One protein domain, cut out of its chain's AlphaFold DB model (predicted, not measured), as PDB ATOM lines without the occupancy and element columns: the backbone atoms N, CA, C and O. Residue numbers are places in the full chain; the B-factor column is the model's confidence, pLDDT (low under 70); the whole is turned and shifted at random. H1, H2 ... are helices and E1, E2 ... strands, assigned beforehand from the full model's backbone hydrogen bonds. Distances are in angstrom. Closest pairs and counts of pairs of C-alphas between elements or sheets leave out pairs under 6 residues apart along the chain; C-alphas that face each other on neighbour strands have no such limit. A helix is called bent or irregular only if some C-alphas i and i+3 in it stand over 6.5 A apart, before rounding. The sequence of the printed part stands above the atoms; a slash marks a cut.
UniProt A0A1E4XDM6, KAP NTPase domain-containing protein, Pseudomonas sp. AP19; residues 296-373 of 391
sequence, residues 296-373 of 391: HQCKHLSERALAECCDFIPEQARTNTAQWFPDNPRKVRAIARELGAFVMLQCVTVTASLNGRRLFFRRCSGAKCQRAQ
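This is residues 296 to 373 of the 391 residues of the protein "KAP NTPase domain-containing protein" of Pseudomonas sp. AP19 (UniProt A0A1E4XDM6). Look first for a long hairpin of two strands, E1 and E2, set loosely over one side of a small group of three helices, with a short tail sticking out at one end. In the group H1 packs on both H2 and H3, the hairpin comes near H2 and H3 on the side away from H1, and residues 366 to 373, with the small helix H4, stand free. You have 78 printed residues, with four named helices and two named strands in the order H1 H2 H3 E1 E2 H4; the sheet, E1 - E2, is antiparallel and the class is mixed, helices and strands. The whole is compact, with a radius of gyration of the C-alphas of 13.2 A, yet elongated, spanning 42 by 25 by 21 A.

Find C-alpha 349 at (16.522, -1.522, 2.094); from there E1, residues 349 to 354, runs 15.5 A. E2, residues 357 to 362, follows and runs 16.2 A to C-alpha 362 at (13.113, -4.838, 3.478). Before them lies H3, residues 329 to 344, the longest helix at 24.8 A; it is neither bent nor irregular, but only just: C-alphas 341 and 344 are 6.2 A apart. H2, residues 315 to 324, is 15.3 A long and only just irregular, with C-alphas 320 and 323 6.7 A apart. H1, residues 296 to 309, begins at C-alpha 296, at (-5.154, -4.833, -15.878), and is 20.0 A long. H4 is residues 369 to 373.

Start at the hairpin E1 and E2, antiparallel at 156 degrees: N 352 and O 359 are 3.0 A apart and N 359 and O 352 2.8 A, both within hydrogen-bond range. The closest C-alphas of H3 and E1 are those of Phe 342 and Val 350, 7.3 A apart. Those of H2 and E1 are Trp 324 and Leu 354, 6.1 A apart. H1 touches H3, closest at the C-alphas of Cys 309 and Gly 340, 4.9 A, at a shallow tilt of 29 degrees, the same way. H1 also touches H2, closest at the C-alphas of Lys 299 and Ala 322, 4.8 A, at a steep tilt of 51 degrees, opposite ways. H2 and H3 are apart, and H1 is apart from E1 and E2. In H1 and H4 every O i to N i+4 pair is within hydrogen-bond range; in H2 it is 4 of 6 and in H3 10 of 12.

Look from Asn 328 to Arg 371 for the two C-alphas farthest apart, 42.8 A. Without the stretch that stands free, the body of 70 residues spans 33 by 24 by 20 A. The printed part has no cut, and its links are tight but for the short one from E2 to H4. In the B-factor column the mean pLDDT of the printed part is 70.3, and residues 343 to 373 are under 70.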
ATOM      1  N   HIS A 296      -5.009  -3.394 -16.088       86.75
ATOM      2  CA  HIS A 296      -5.154  -4.833 -15.878       86.75
ATOM      3  C   HIS A 296      -3.963  -5.621 -16.447       86.75
ATOM      4  O   HIS A 296      -3.374  -6.441 -15.744       86.75
ATOM      5  N   GLN A 297      -3.566  -5.334 -17.690       88.69
ATOM      6  CA  GLN A 297      -2.415  -5.975 -18.333       88.69
ATOM      7  C   GLN A 297      -1.103  -5.631 -17.626       88.69
ATOM      8  O   GLN A 297      -0.288  -6.514 -17.371       88.69
ATOM      9  N   CYS A 298      -0.915  -4.362 -17.248       88.56
ATOM     10  CA  CYS A 298       0.238  -3.923 -16.470       88.56
ATOM     11  C   CYS A 298       0.305  -4.669 -15.133       88.56
ATOM     12  O   CYS A 298       1.361  -5.196 -14.774       88.56
ATOM     13  N   LYS A 299      -0.832  -4.804 -14.435       87.88
ATOM     14  CA  LYS A 299      -0.909  -5.565 -13.189       87.88
ATOM     15  C   LYS A 299      -0.470  -7.016 -13.395       87.88
ATOM     16  O   LYS A 299       0.439  -7.475 -12.708       87.88
ATOM     17  N   HIS A 300      -1.078  -7.703 -14.361       88.25
ATOM     18  CA  HIS A 300      -0.801  -9.110 -14.639       88.25
ATOM     19  C   HIS A 300       0.667  -9.345 -15.038       88.25
ATOM     20  O   HIS A 300       1.339 -10.221 -14.488       88.25
ATOM     21  N   LEU A 301       1.201  -8.513 -15.938       89.94
ATOM     22  CA  LEU A 301       2.597  -8.582 -16.364       89.94
ATOM     23  C   LEU A 301       3.561  -8.344 -15.197       89.94
ATOM     24  O   LEU A 301       4.568  -9.044 -15.082       89.94
ATOM     25  N   SER A 302       3.261  -7.370 -14.336       90.12
ATOM     26  CA  SER A 302       4.101  -7.013 -13.192       90.12
ATOM     27  C   SER A 302       4.103  -8.101 -12.124       90.12
ATOM     28  O   SER A 302       5.166  -8.457 -11.626       90.12
ATOM     29  N   GLU A 303       2.938  -8.670 -11.800       88.56
ATOM     30  CA  GLU A 303       2.825  -9.801 -10.870       88.56
ATOM     31  C   GLU A 303       3.666 -10.984 -11.339       88.56
ATOM     32  O   GLU A 303       4.430 -11.546 -10.553       88.56
ATOM     33  N   ARG A 304       3.587 -11.308 -12.633       88.25
ATOM     34  CA  ARG A 304       4.381 -12.376 -13.231       88.25
ATOM     35  C   ARG A 304       5.878 -12.066 -13.211       88.25
ATOM     36  O   ARG A 304       6.659 -12.889 -12.748       88.25
ATOM     37  N   ALA A 305       6.282 -10.883 -13.672       90.06
ATOM     38  CA  ALA A 305       7.691 -10.494 -13.715       90.06
ATOM     39  C   ALA A 305       8.321 -10.479 -12.309       90.06
ATOM     40  O   ALA A 305       9.452 -10.931 -12.123       90.06
ATOM     41  N   LEU A 306       7.572 -10.013 -11.303       89.94
ATOM     42  CA  LEU A 306       7.986 -10.060  -9.904       89.94
ATOM     43  C   LEU A 306       7.987 -11.485  -9.344       89.94
ATOM     44  O   LEU A 306       8.841 -11.792  -8.528       89.94
ATOM     45  N   ALA A 307       7.067 -12.364  -9.737       88.62
ATOM     46  CA  ALA A 307       7.115 -13.762  -9.310       88.62
ATOM     47  C   ALA A 307       8.351 -14.485  -9.878       88.62
ATOM     48  O   ALA A 307       8.974 -15.266  -9.167       88.62
ATOM     49  N   GLU A 308       8.729 -14.180 -11.124       88.50
ATOM     50  CA  GLU A 308       9.907 -14.745 -11.795       88.50
ATOM     51  C   GLU A 308      11.230 -14.235 -11.190       88.50
ATOM     52  O   GLU A 308      12.164 -15.013 -11.013       88.50
ATOM     53  N   CYS A 309      11.328 -12.937 -10.875       88.56
ATOM     54  CA  CYS A 309      12.586 -12.315 -10.433       88.56
ATOM     55  C   CYS A 309      12.682 -12.083  -8.915       88.56
ATOM     56  O   CYS A 309      13.774 -11.855  -8.398       88.56
ATOM     57  N   CYS A 310      11.553 -12.055  -8.205       86.50
ATOM     58  CA  CYS A 310      11.441 -11.609  -6.813       86.50
ATOM     59  C   CYS A 310      10.595 -12.572  -5.959       86.50
ATOM     60  O   CYS A 310       9.648 -12.163  -5.276       86.50
ATOM     61  N   ASP A 311      10.956 -13.855  -5.962       83.06
ATOM     62  CA  ASP A 311      10.321 -14.911  -5.160       83.06
ATOM     63  C   ASP A 311      10.269 -14.591  -3.649       83.06
ATOM     64  O   ASP A 311       9.297 -14.909  -2.963       83.06
ATOM     65  N   PHE A 312      11.276 -13.872  -3.149       83.62
ATOM     66  CA  PHE A 312      11.418 -13.418  -1.768       83.62
ATOM     67  C   PHE A 312      10.402 -12.345  -1.339       83.62
ATOM     68  O   PHE A 312      10.246 -12.108  -0.137       83.62
ATOM     69  N   ILE A 313       9.748 -11.655  -2.282       83.44
ATOM     70  CA  ILE A 313       8.706 -10.664  -1.983       83.44
ATOM     71  C   ILE A 313       7.381 -11.415  -1.827       83.44
ATOM     72  O   ILE A 313       6.973 -12.072  -2.779       83.44
ATOM     73  N   PRO A 314       6.660 -11.303  -0.694       85.88
ATOM     74  CA  PRO A 314       5.372 -11.974  -0.521       85.88
ATOM     75  C   PRO A 314       4.376 -11.631  -1.634       85.88
ATOM     76  O   PRO A 314       4.307 -10.482  -2.071       85.88
ATOM     77  N   GLU A 315       3.556 -12.600  -2.038       85.75
ATOM     78  CA  GLU A 315       2.587 -12.455  -3.136       85.75
ATOM     79  C   GLU A 315       1.688 -11.222  -2.977       85.75
ATOM     80  O   GLU A 315       1.610 -10.395  -3.881       85.75
ATOM     81  N   GLN A 316       1.138 -11.014  -1.776       85.50
ATOM     82  CA  GLN A 316       0.317  -9.843  -1.466       85.50
ATOM     83  C   GLN A 316       1.048  -8.517  -1.736       85.50
ATOM     84  O   GLN A 316       0.439  -7.543  -2.179       85.50
ATOM     85  N   ALA A 317       2.354  -8.458  -1.458       84.31
ATOM     86  CA  ALA A 317       3.156  -7.270  -1.719       84.31
ATOM     87  C   ALA A 317       3.390  -7.083  -3.223       84.31
ATOM     88  O   ALA A 317       3.228  -5.963  -3.700       84.31
ATOM     89  N   ARG A 318       3.675  -8.159  -3.974       83.50
ATOM     90  CA  ARG A 318       3.810  -8.103  -5.442       83.50
ATOM     91  C   ARG A 318       2.529  -7.574  -6.092       83.50
ATOM     92  O   ARG A 318       2.586  -6.573  -6.805       83.50
ATOM     93  N   THR A 319       1.377  -8.146  -5.743       81.31
ATOM     94  CA  THR A 319       0.055  -7.722  -6.234       81.31
ATOM     95  C   THR A 319      -0.262  -6.270  -5.895       81.31
ATOM     96  O   THR A 319      -0.694  -5.508  -6.760       81.31
ATOM     97  N   ASN A 320       0.003  -5.840  -4.659       83.31
ATOM     98  CA  ASN A 320      -0.224  -4.451  -4.260       83.31
ATOM     99  C   ASN A 320       0.704  -3.471  -4.995       83.31
ATOM    100  O   ASN A 320       0.321  -2.315  -5.192       83.31
ATOM    101  N   THR A 321       1.906  -3.919  -5.384       81.56
ATOM    102  CA  THR A 321       2.893  -3.082  -6.080       81.56
ATOM    103  C   THR A 321       2.677  -2.936  -7.571       81.56
ATOM    104  O   THR A 321       3.094  -1.936  -8.152       81.56
ATOM    105  N   ALA A 322       1.972  -3.888  -8.168       73.56
ATOM    106  CA  ALA A 322       1.775  -3.984  -9.602       73.56
ATOM    107  C   ALA A 322       1.086  -2.743 -10.210       73.56
ATOM    108  O   ALA A 322       1.366  -2.372 -11.339       73.56
ATOM    109  N   GLN A 323       0.262  -2.029  -9.436       77.81
ATOM    110  CA  GLN A 323      -0.390  -0.783  -9.873       77.81
ATOM    111  C   GLN A 323       0.567   0.414 -10.063       77.81
ATOM    112  O   GLN A 323       0.161   1.438 -10.604       77.81
ATOM    113  N   TRP A 324       1.803   0.340  -9.554       83.81
ATOM    114  CA  TRP A 324       2.796   1.423  -9.663       83.81
ATOM    115  C   TRP A 324       3.779   1.216 -10.810       83.81
ATOM    116  O   TRP A 324       4.639   2.065 -11.035       83.81
ATOM    117  N   PHE A 325       3.674   0.093 -11.511       87.38
ATOM    118  CA  PHE A 325       4.532  -0.206 -12.640       87.38
ATOM    119  C   PHE A 325       4.156   0.643 -13.864       87.38
ATOM    120  O   PHE A 325       2.997   1.036 -14.018       87.38
ATOM    121  N   PRO A 326       5.137   0.961 -14.725       90.12
ATOM    122  CA  PRO A 326       4.880   1.669 -15.970       90.12
ATOM    123  C   PRO A 326       4.067   0.799 -16.935       90.12
ATOM    124  O   PRO A 326       4.117  -0.425 -16.888       90.12
ATOM    125  N   ASP A 327       3.373   1.443 -17.860       90.31
ATOM    126  CA  ASP A 327       2.598   0.819 -18.939       90.31
ATOM    127  C   ASP A 327       3.461   0.209 -20.060       90.31
ATOM    128  O   ASP A 327       2.953  -0.529 -20.902       90.31
ATOM    129  N   ASN A 328       4.770   0.474 -20.075       91.38
ATOM    130  CA  ASN A 328       5.696  -0.097 -21.047       91.38
ATOM    131  C   ASN A 328       6.186  -1.500 -20.608       91.38
ATOM    132  O   ASN A 328       6.908  -1.608 -19.606       91.38
ATOM    133  N   PRO A 329       5.905  -2.571 -21.382       91.44
ATOM    134  CA  PRO A 329       6.234  -3.949 -21.005       91.44
ATOM    135  C   PRO A 329       7.719  -4.190 -20.711       91.44
ATOM    136  O   PRO A 329       8.074  -4.960 -19.813       91.44
ATOM    137  N   ARG A 330       8.611  -3.539 -21.466       90.88
ATOM    138  CA  ARG A 330      10.058  -3.686 -21.281       90.88
ATOM    139  C   ARG A 330      10.515  -3.054 -19.973       90.88
ATOM    140  O   ARG A 330      11.298  -3.666 -19.248       90.88
ATOM    141  N   LYS A 331       9.988  -1.870 -19.642       91.69
ATOM    142  CA  LYS A 331      10.272  -1.200 -18.362       91.69
ATOM    143  C   LYS A 331       9.793  -2.051 -17.184       91.69
ATOM    144  O   LYS A 331      10.535  -2.197 -16.219       91.69
ATOM    145  N   VAL A 332       8.620  -2.687 -17.290       91.12
ATOM    146  CA  VAL A 332       8.114  -3.618 -16.263       91.12
ATOM    147  C   VAL A 332       9.107  -4.750 -15.989       91.12
ATOM    148  O   VAL A 332       9.515  -4.961 -14.845       91.12
ATOM    149  N   ARG A 333       9.552  -5.447 -17.042       91.25
ATOM    150  CA  ARG A 333      10.532  -6.538 -16.916       91.25
ATOM    151  C   ARG A 333      11.894  -6.044 -16.428       91.25
ATOM    152  O   ARG A 333      12.576  -6.769 -15.712       91.25
ATOM    153  N   ALA A 334      12.322  -4.842 -16.815       91.38
ATOM    154  CA  ALA A 334      13.567  -4.244 -16.334       91.38
ATOM    155  C   ALA A 334      13.519  -3.975 -14.823       91.38
ATOM    156  O   ALA A 334      14.378  -4.475 -14.104       91.38
ATOM    157  N   ILE A 335      12.464  -3.313 -14.335       90.38
ATOM    158  CA  ILE A 335      12.273  -3.029 -12.904       90.38
ATOM    159  C   ILE A 335      12.256  -4.324 -12.087       90.38
ATOM    160  O   ILE A 335      12.932  -4.419 -11.068       90.38
ATOM    161  N   ALA A 336      11.514  -5.345 -12.529       89.88
ATOM    162  CA  ALA A 336      11.458  -6.620 -11.813       89.88
ATOM    163  C   ALA A 336      12.837  -7.300 -11.715       89.88
ATOM    164  O   ALA A 336      13.187  -7.831 -10.661       89.88
ATOM    165  N   ARG A 337      13.642  -7.242 -12.785       89.81
ATOM    166  CA  ARG A 337      15.016  -7.767 -12.789       89.81
ATOM    167  C   ARG A 337      15.940  -6.976 -11.873       89.81
ATOM    168  O   ARG A 337      16.697  -7.582 -11.121       89.81
ATOM    169  N   GLU A 338      15.871  -5.647 -11.917       88.38
ATOM    170  CA  GLU A 338      16.643  -4.778 -11.025       88.38
ATOM    171  C   GLU A 338      16.319  -5.087  -9.560       88.38
ATOM    172  O   GLU A 338      17.230  -5.328  -8.770       88.38
ATOM    173  N   LEU A 339      15.029  -5.191  -9.211       86.06
ATOM    174  CA  LEU A 339      14.569  -5.592  -7.878       86.06
ATOM    175  C   LEU A 339      15.087  -6.979  -7.466       86.06
ATOM    176  O   LEU A 339      15.515  -7.151  -6.323       86.06
ATOM    177  N   GLY A 340      15.091  -7.945  -8.387       85.69
ATOM    178  CA  GLY A 340      15.629  -9.287  -8.154       85.69
ATOM    179  C   GLY A 340      17.140  -9.301  -7.906       85.69
ATOM    180  O   GLY A 340      17.622 -10.024  -7.037       85.69
ATOM    181  N   ALA A 341      17.903  -8.451  -8.599       83.50
ATOM    182  CA  ALA A 341      19.354  -8.364  -8.428       83.50
ATOM    183  C   ALA A 341      19.764  -7.875  -7.022       83.50
ATOM    184  O   ALA A 341      20.791  -8.306  -6.491       83.50
ATOM    185  N   PHE A 342      18.944  -7.040  -6.369       72.75
ATOM    186  CA  PHE A 342      19.222  -6.544  -5.012       72.75
ATOM    187  C   PHE A 342      19.239  -7.641  -3.932       72.75
ATOM    188  O   PHE A 342      19.777  -7.420  -2.848       72.75
ATOM    189  N   VAL A 343      18.713  -8.838  -4.215       60.09
ATOM    190  CA  VAL A 343      18.704  -9.992  -3.294       60.09
ATOM    191  C   VAL A 343      20.109 -10.452  -2.906       60.09
ATOM    192  O   VAL A 343      20.291 -10.996  -1.815       60.09
ATOM    193  N   MET A 344      21.101 -10.204  -3.764       51.84
ATOM    194  CA  MET A 344      22.492 -10.601  -3.536       51.84
ATOM    195  C   MET A 344      23.208  -9.738  -2.488       51.84
ATOM    196  O   MET A 344      24.277 -10.110  -2.011       51.84
ATOM    197  N   LEU A 345      22.620  -8.608  -2.085       46.69
ATOM    198  CA  LEU A 345      23.187  -7.721  -1.076       46.69
ATOM    199  C   LEU A 345      22.506  -7.973   0.279       46.69
ATOM    200  O   LEU A 345      21.306  -7.761   0.460       46.69
ATOM    201  N   GLN A 346      23.279  -8.448   1.259       39.97
ATOM    202  CA  GLN A 346      22.811  -8.665   2.630       39.97
ATOM    203  C   GLN A 346      22.131  -7.400   3.193       39.97
ATOM    204  O   GLN A 346      22.713  -6.321   3.188       39.97
ATOM    205  N   CYS A 347      20.906  -7.545   3.719       42.97
ATOM    206  CA  CYS A 347      20.160  -6.497   4.435       42.97
ATOM    207  C   CYS A 347      20.072  -5.134   3.714       42.97
ATOM    208  O   CYS A 347      20.237  -4.086   4.339       42.97
ATOM    209  N   VAL A 348      19.752  -5.116   2.420       45.53
ATOM    210  CA  VAL A 348      19.489  -3.851   1.718       45.53
ATOM    211  C   VAL A 348      18.023  -3.448   1.860       45.53
ATOM    212  O   VAL A 348      17.104  -4.232   1.625       45.53
ATOM    213  N   THR A 349      17.806  -2.202   2.282       49.03
ATOM    214  CA  THR A 349      16.522  -1.522   2.094       49.03
ATOM    215  C   THR A 349      16.507  -1.031   0.654       49.03
ATOM    216  O   THR A 349      17.258  -0.118   0.322       49.03
ATOM    217  N   VAL A 350      15.707  -1.655  -0.207       48.88
ATOM    218  CA  VAL A 350      15.610  -1.236  -1.610       48.88
ATOM    219  C   VAL A 350      14.608  -0.099  -1.692       48.88
ATOM    220  O   VAL A 350      13.435  -0.298  -1.376       48.88
ATOM    221  N   THR A 351      15.081   1.079  -2.097       49.56
ATOM    222  CA  THR A 351      14.242   2.217  -2.473       49.56
ATOM    223  C   THR A 351      14.135   2.295  -3.987       49.56
ATOM    224  O   THR A 351      15.100   2.691  -4.634       49.56
ATOM    225  N   ALA A 352      12.977   1.959  -4.548       51.31
ATOM    226  CA  ALA A 352      12.686   2.196  -5.962       51.31
ATOM    227  C   ALA A 352      11.732   3.389  -6.092       51.31
ATOM    228  O   ALA A 352      10.721   3.436  -5.396       51.31
ATOM    229  N   SER A 353      12.047   4.361  -6.951       44.66
ATOM    230  CA  SER A 353      11.117   5.445  -7.292       44.66
ATOM    231  C   SER A 353      10.309   5.033  -8.521       44.66
ATOM    232  O   SER A 353      10.874   4.917  -9.604       44.66
ATOM    233  N   LEU A 354       9.008   4.791  -8.359       55.75
ATOM    234  CA  LEU A 354       8.081   4.485  -9.453       55.75
ATOM    235  C   LEU A 354       6.983   5.550  -9.489       55.75
ATOM    236  O   LEU A 354       6.293   5.755  -8.489       55.75
ATOM    237  N   ASN A 355       6.839   6.255 -10.617       49.69
ATOM    238  CA  ASN A 355       5.834   7.312 -10.820       49.69
ATOM    239  C   ASN A 355       5.759   8.328  -9.658       49.69
ATOM    240  O   ASN A 355       4.684   8.655  -9.154       49.69
ATOM    241  N   GLY A 356       6.921   8.790  -9.181       50.34
ATOM    242  CA  GLY A 356       7.025   9.772  -8.094       50.34
ATOM    243  C   GLY A 356       6.815   9.214  -6.678       50.34
ATOM    244  O   GLY A 356       6.762   9.987  -5.723       50.34
ATOM    245  N   ARG A 357       6.707   7.889  -6.501       48.22
ATOM    246  CA  ARG A 357       6.565   7.238  -5.186       48.22
ATOM    247  C   ARG A 357       7.758   6.336  -4.878       48.22
ATOM    248  O   ARG A 357       8.164   5.537  -5.713       48.22
ATOM    249  N   ARG A 358       8.287   6.426  -3.650       50.00
ATOM    250  CA  ARG A 358       9.347   5.536  -3.141       50.00
ATOM    251  C   ARG A 358       8.748   4.243  -2.577       50.00
ATOM    252  O   ARG A 358       8.016   4.280  -1.590       50.00
ATOM    253  N   LEU A 359       9.086   3.107  -3.177       55.06
ATOM    254  CA  LEU A 359       8.811   1.767  -2.662       55.06
ATOM    255  C   LEU A 359       9.965   1.293  -1.797       55.06
ATOM    256  O   LEU A 359      11.112   1.404  -2.212       55.06
ATOM    257  N   PHE A 360       9.645   0.750  -0.622       54.59
ATOM    258  CA  PHE A 360      10.615   0.212   0.325       54.59
ATOM    259  C   PHE A 360      10.414  -1.295   0.467       54.59
ATOM    260  O   PHE A 360       9.415  -1.735   1.037       54.59
ATOM    261  N   PHE A 361      11.383  -2.084   0.007       54.12
ATOM    262  CA  PHE A 361      11.432  -3.521   0.280       54.12
ATOM    263  C   PHE A 361      12.528  -3.801   1.308       54.12
ATOM    264  O   PHE A 361      13.683  -3.422   1.114       54.12
ATOM    265  N   ARG A 362      12.167  -4.447   2.425       51.22
ATOM    266  CA  ARG A 362      13.113  -4.838   3.478       51.22
ATOM    267  C   ARG A 362      13.037  -6.340   3.716       51.22
ATOM    268  O   ARG A 362      12.036  -6.837   4.230       51.22
ATOM    269  N   ARG A 363      14.117  -7.051   3.390       43.53
ATOM    270  CA  ARG A 363      14.296  -8.462   3.753       43.53
ATOM    271  C   ARG A 363      14.889  -8.537   5.163       43.53
ATOM    272  O   ARG A 363      15.995  -8.061   5.392       43.53
ATOM    273  N   CYS A 364      14.160  -9.117   6.113       46.66
ATOM    274  CA  CYS A 364      14.685  -9.420   7.448       46.66
ATOM    275  C   CYS A 364      15.119 -10.891   7.496       46.66
ATOM    276  O   CYS A 364      14.264 -11.773   7.454       46.66
ATOM    277  N   SER A 365      16.422 -11.170   7.599       39.22
ATOM    278  CA  SER A 365      16.947 -12.524   7.829       39.22
ATOM    279  C   SER A 365      17.347 -12.729   9.300       39.22
ATOM    280  O   SER A 365      18.142 -11.976   9.859       39.22
ATOM    281  N   GLY A 366      16.808 -13.779   9.929       40.00
ATOM    282  CA  GLY A 366      17.338 -14.371  11.167       40.00
ATOM    283  C   GLY A 366      17.112 -13.623  12.495       40.00
ATOM    284  O   GLY A 366      16.612 -12.502  12.551       40.00
ATOM    285  N   ALA A 367      17.488 -14.301  13.590       35.22
ATOM    286  CA  ALA A 367      17.085 -14.159  15.005       35.22
ATOM    287  C   ALA A 367      17.044 -12.756  15.661       35.22
ATOM    288  O   ALA A 367      16.512 -12.613  16.763       35.22
ATOM    289  N   LYS A 368      17.510 -11.687  15.004       36.44
ATOM    290  CA  LYS A 368      17.331 -10.305  15.494       36.44
ATOM    291  C   LYS A 368      15.868  -9.831  15.454       36.44
ATOM    292  O   LYS A 368      15.544  -8.830  16.088       36.44
ATOM    293  N   CYS A 369      14.972 -10.571  14.793       39.88
ATOM    294  CA  CYS A 369      13.532 -10.289  14.791       39.88
ATOM    295  C   CYS A 369      12.855 -10.550  16.157       39.88
ATOM    296  O   CYS A 369      11.907  -9.856  16.519       39.88
ATOM    297  N   GLN A 370      13.384 -11.467  16.982       32.50
ATOM    298  CA  GLN A 370      12.785 -11.783  18.290       32.50
ATOM    299  C   GLN A 370      12.967 -10.665  19.334       32.50
ATOM    300  O   GLN A 370      12.139 -10.521  20.234       32.50
ATOM    301  N   ARG A 371      13.998  -9.812  19.202       29.56
ATOM    302  CA  ARG A 371      14.153  -8.621  20.063       29.56
ATOM    303  C   ARG A 371      13.197  -7.485  19.692       29.56
ATOM    304  O   ARG A 371      12.825  -6.721  20.574       29.56
ATOM    305  N   ALA A 372      12.756  -7.404  18.434       32.28
ATOM    306  CA  ALA A 372      11.723  -6.454  18.013       32.28
ATOM    307  C   ALA A 372      10.304  -6.946  18.362       32.28
ATOM    308  O   ALA A 372       9.443  -6.135  18.688       32.28
ATOM    309  N   GLN A 373      10.074  -8.266  18.383       29.67
ATOM    310  CA  GLN A 373       8.791  -8.860  18.790       29.67
ATOM    311  C   GLN A 373       8.483  -8.709  20.291       29.67
ATOM    312  O   GLN A 373       7.317  -8.593  20.657       29.67
TER     313      GLN A 373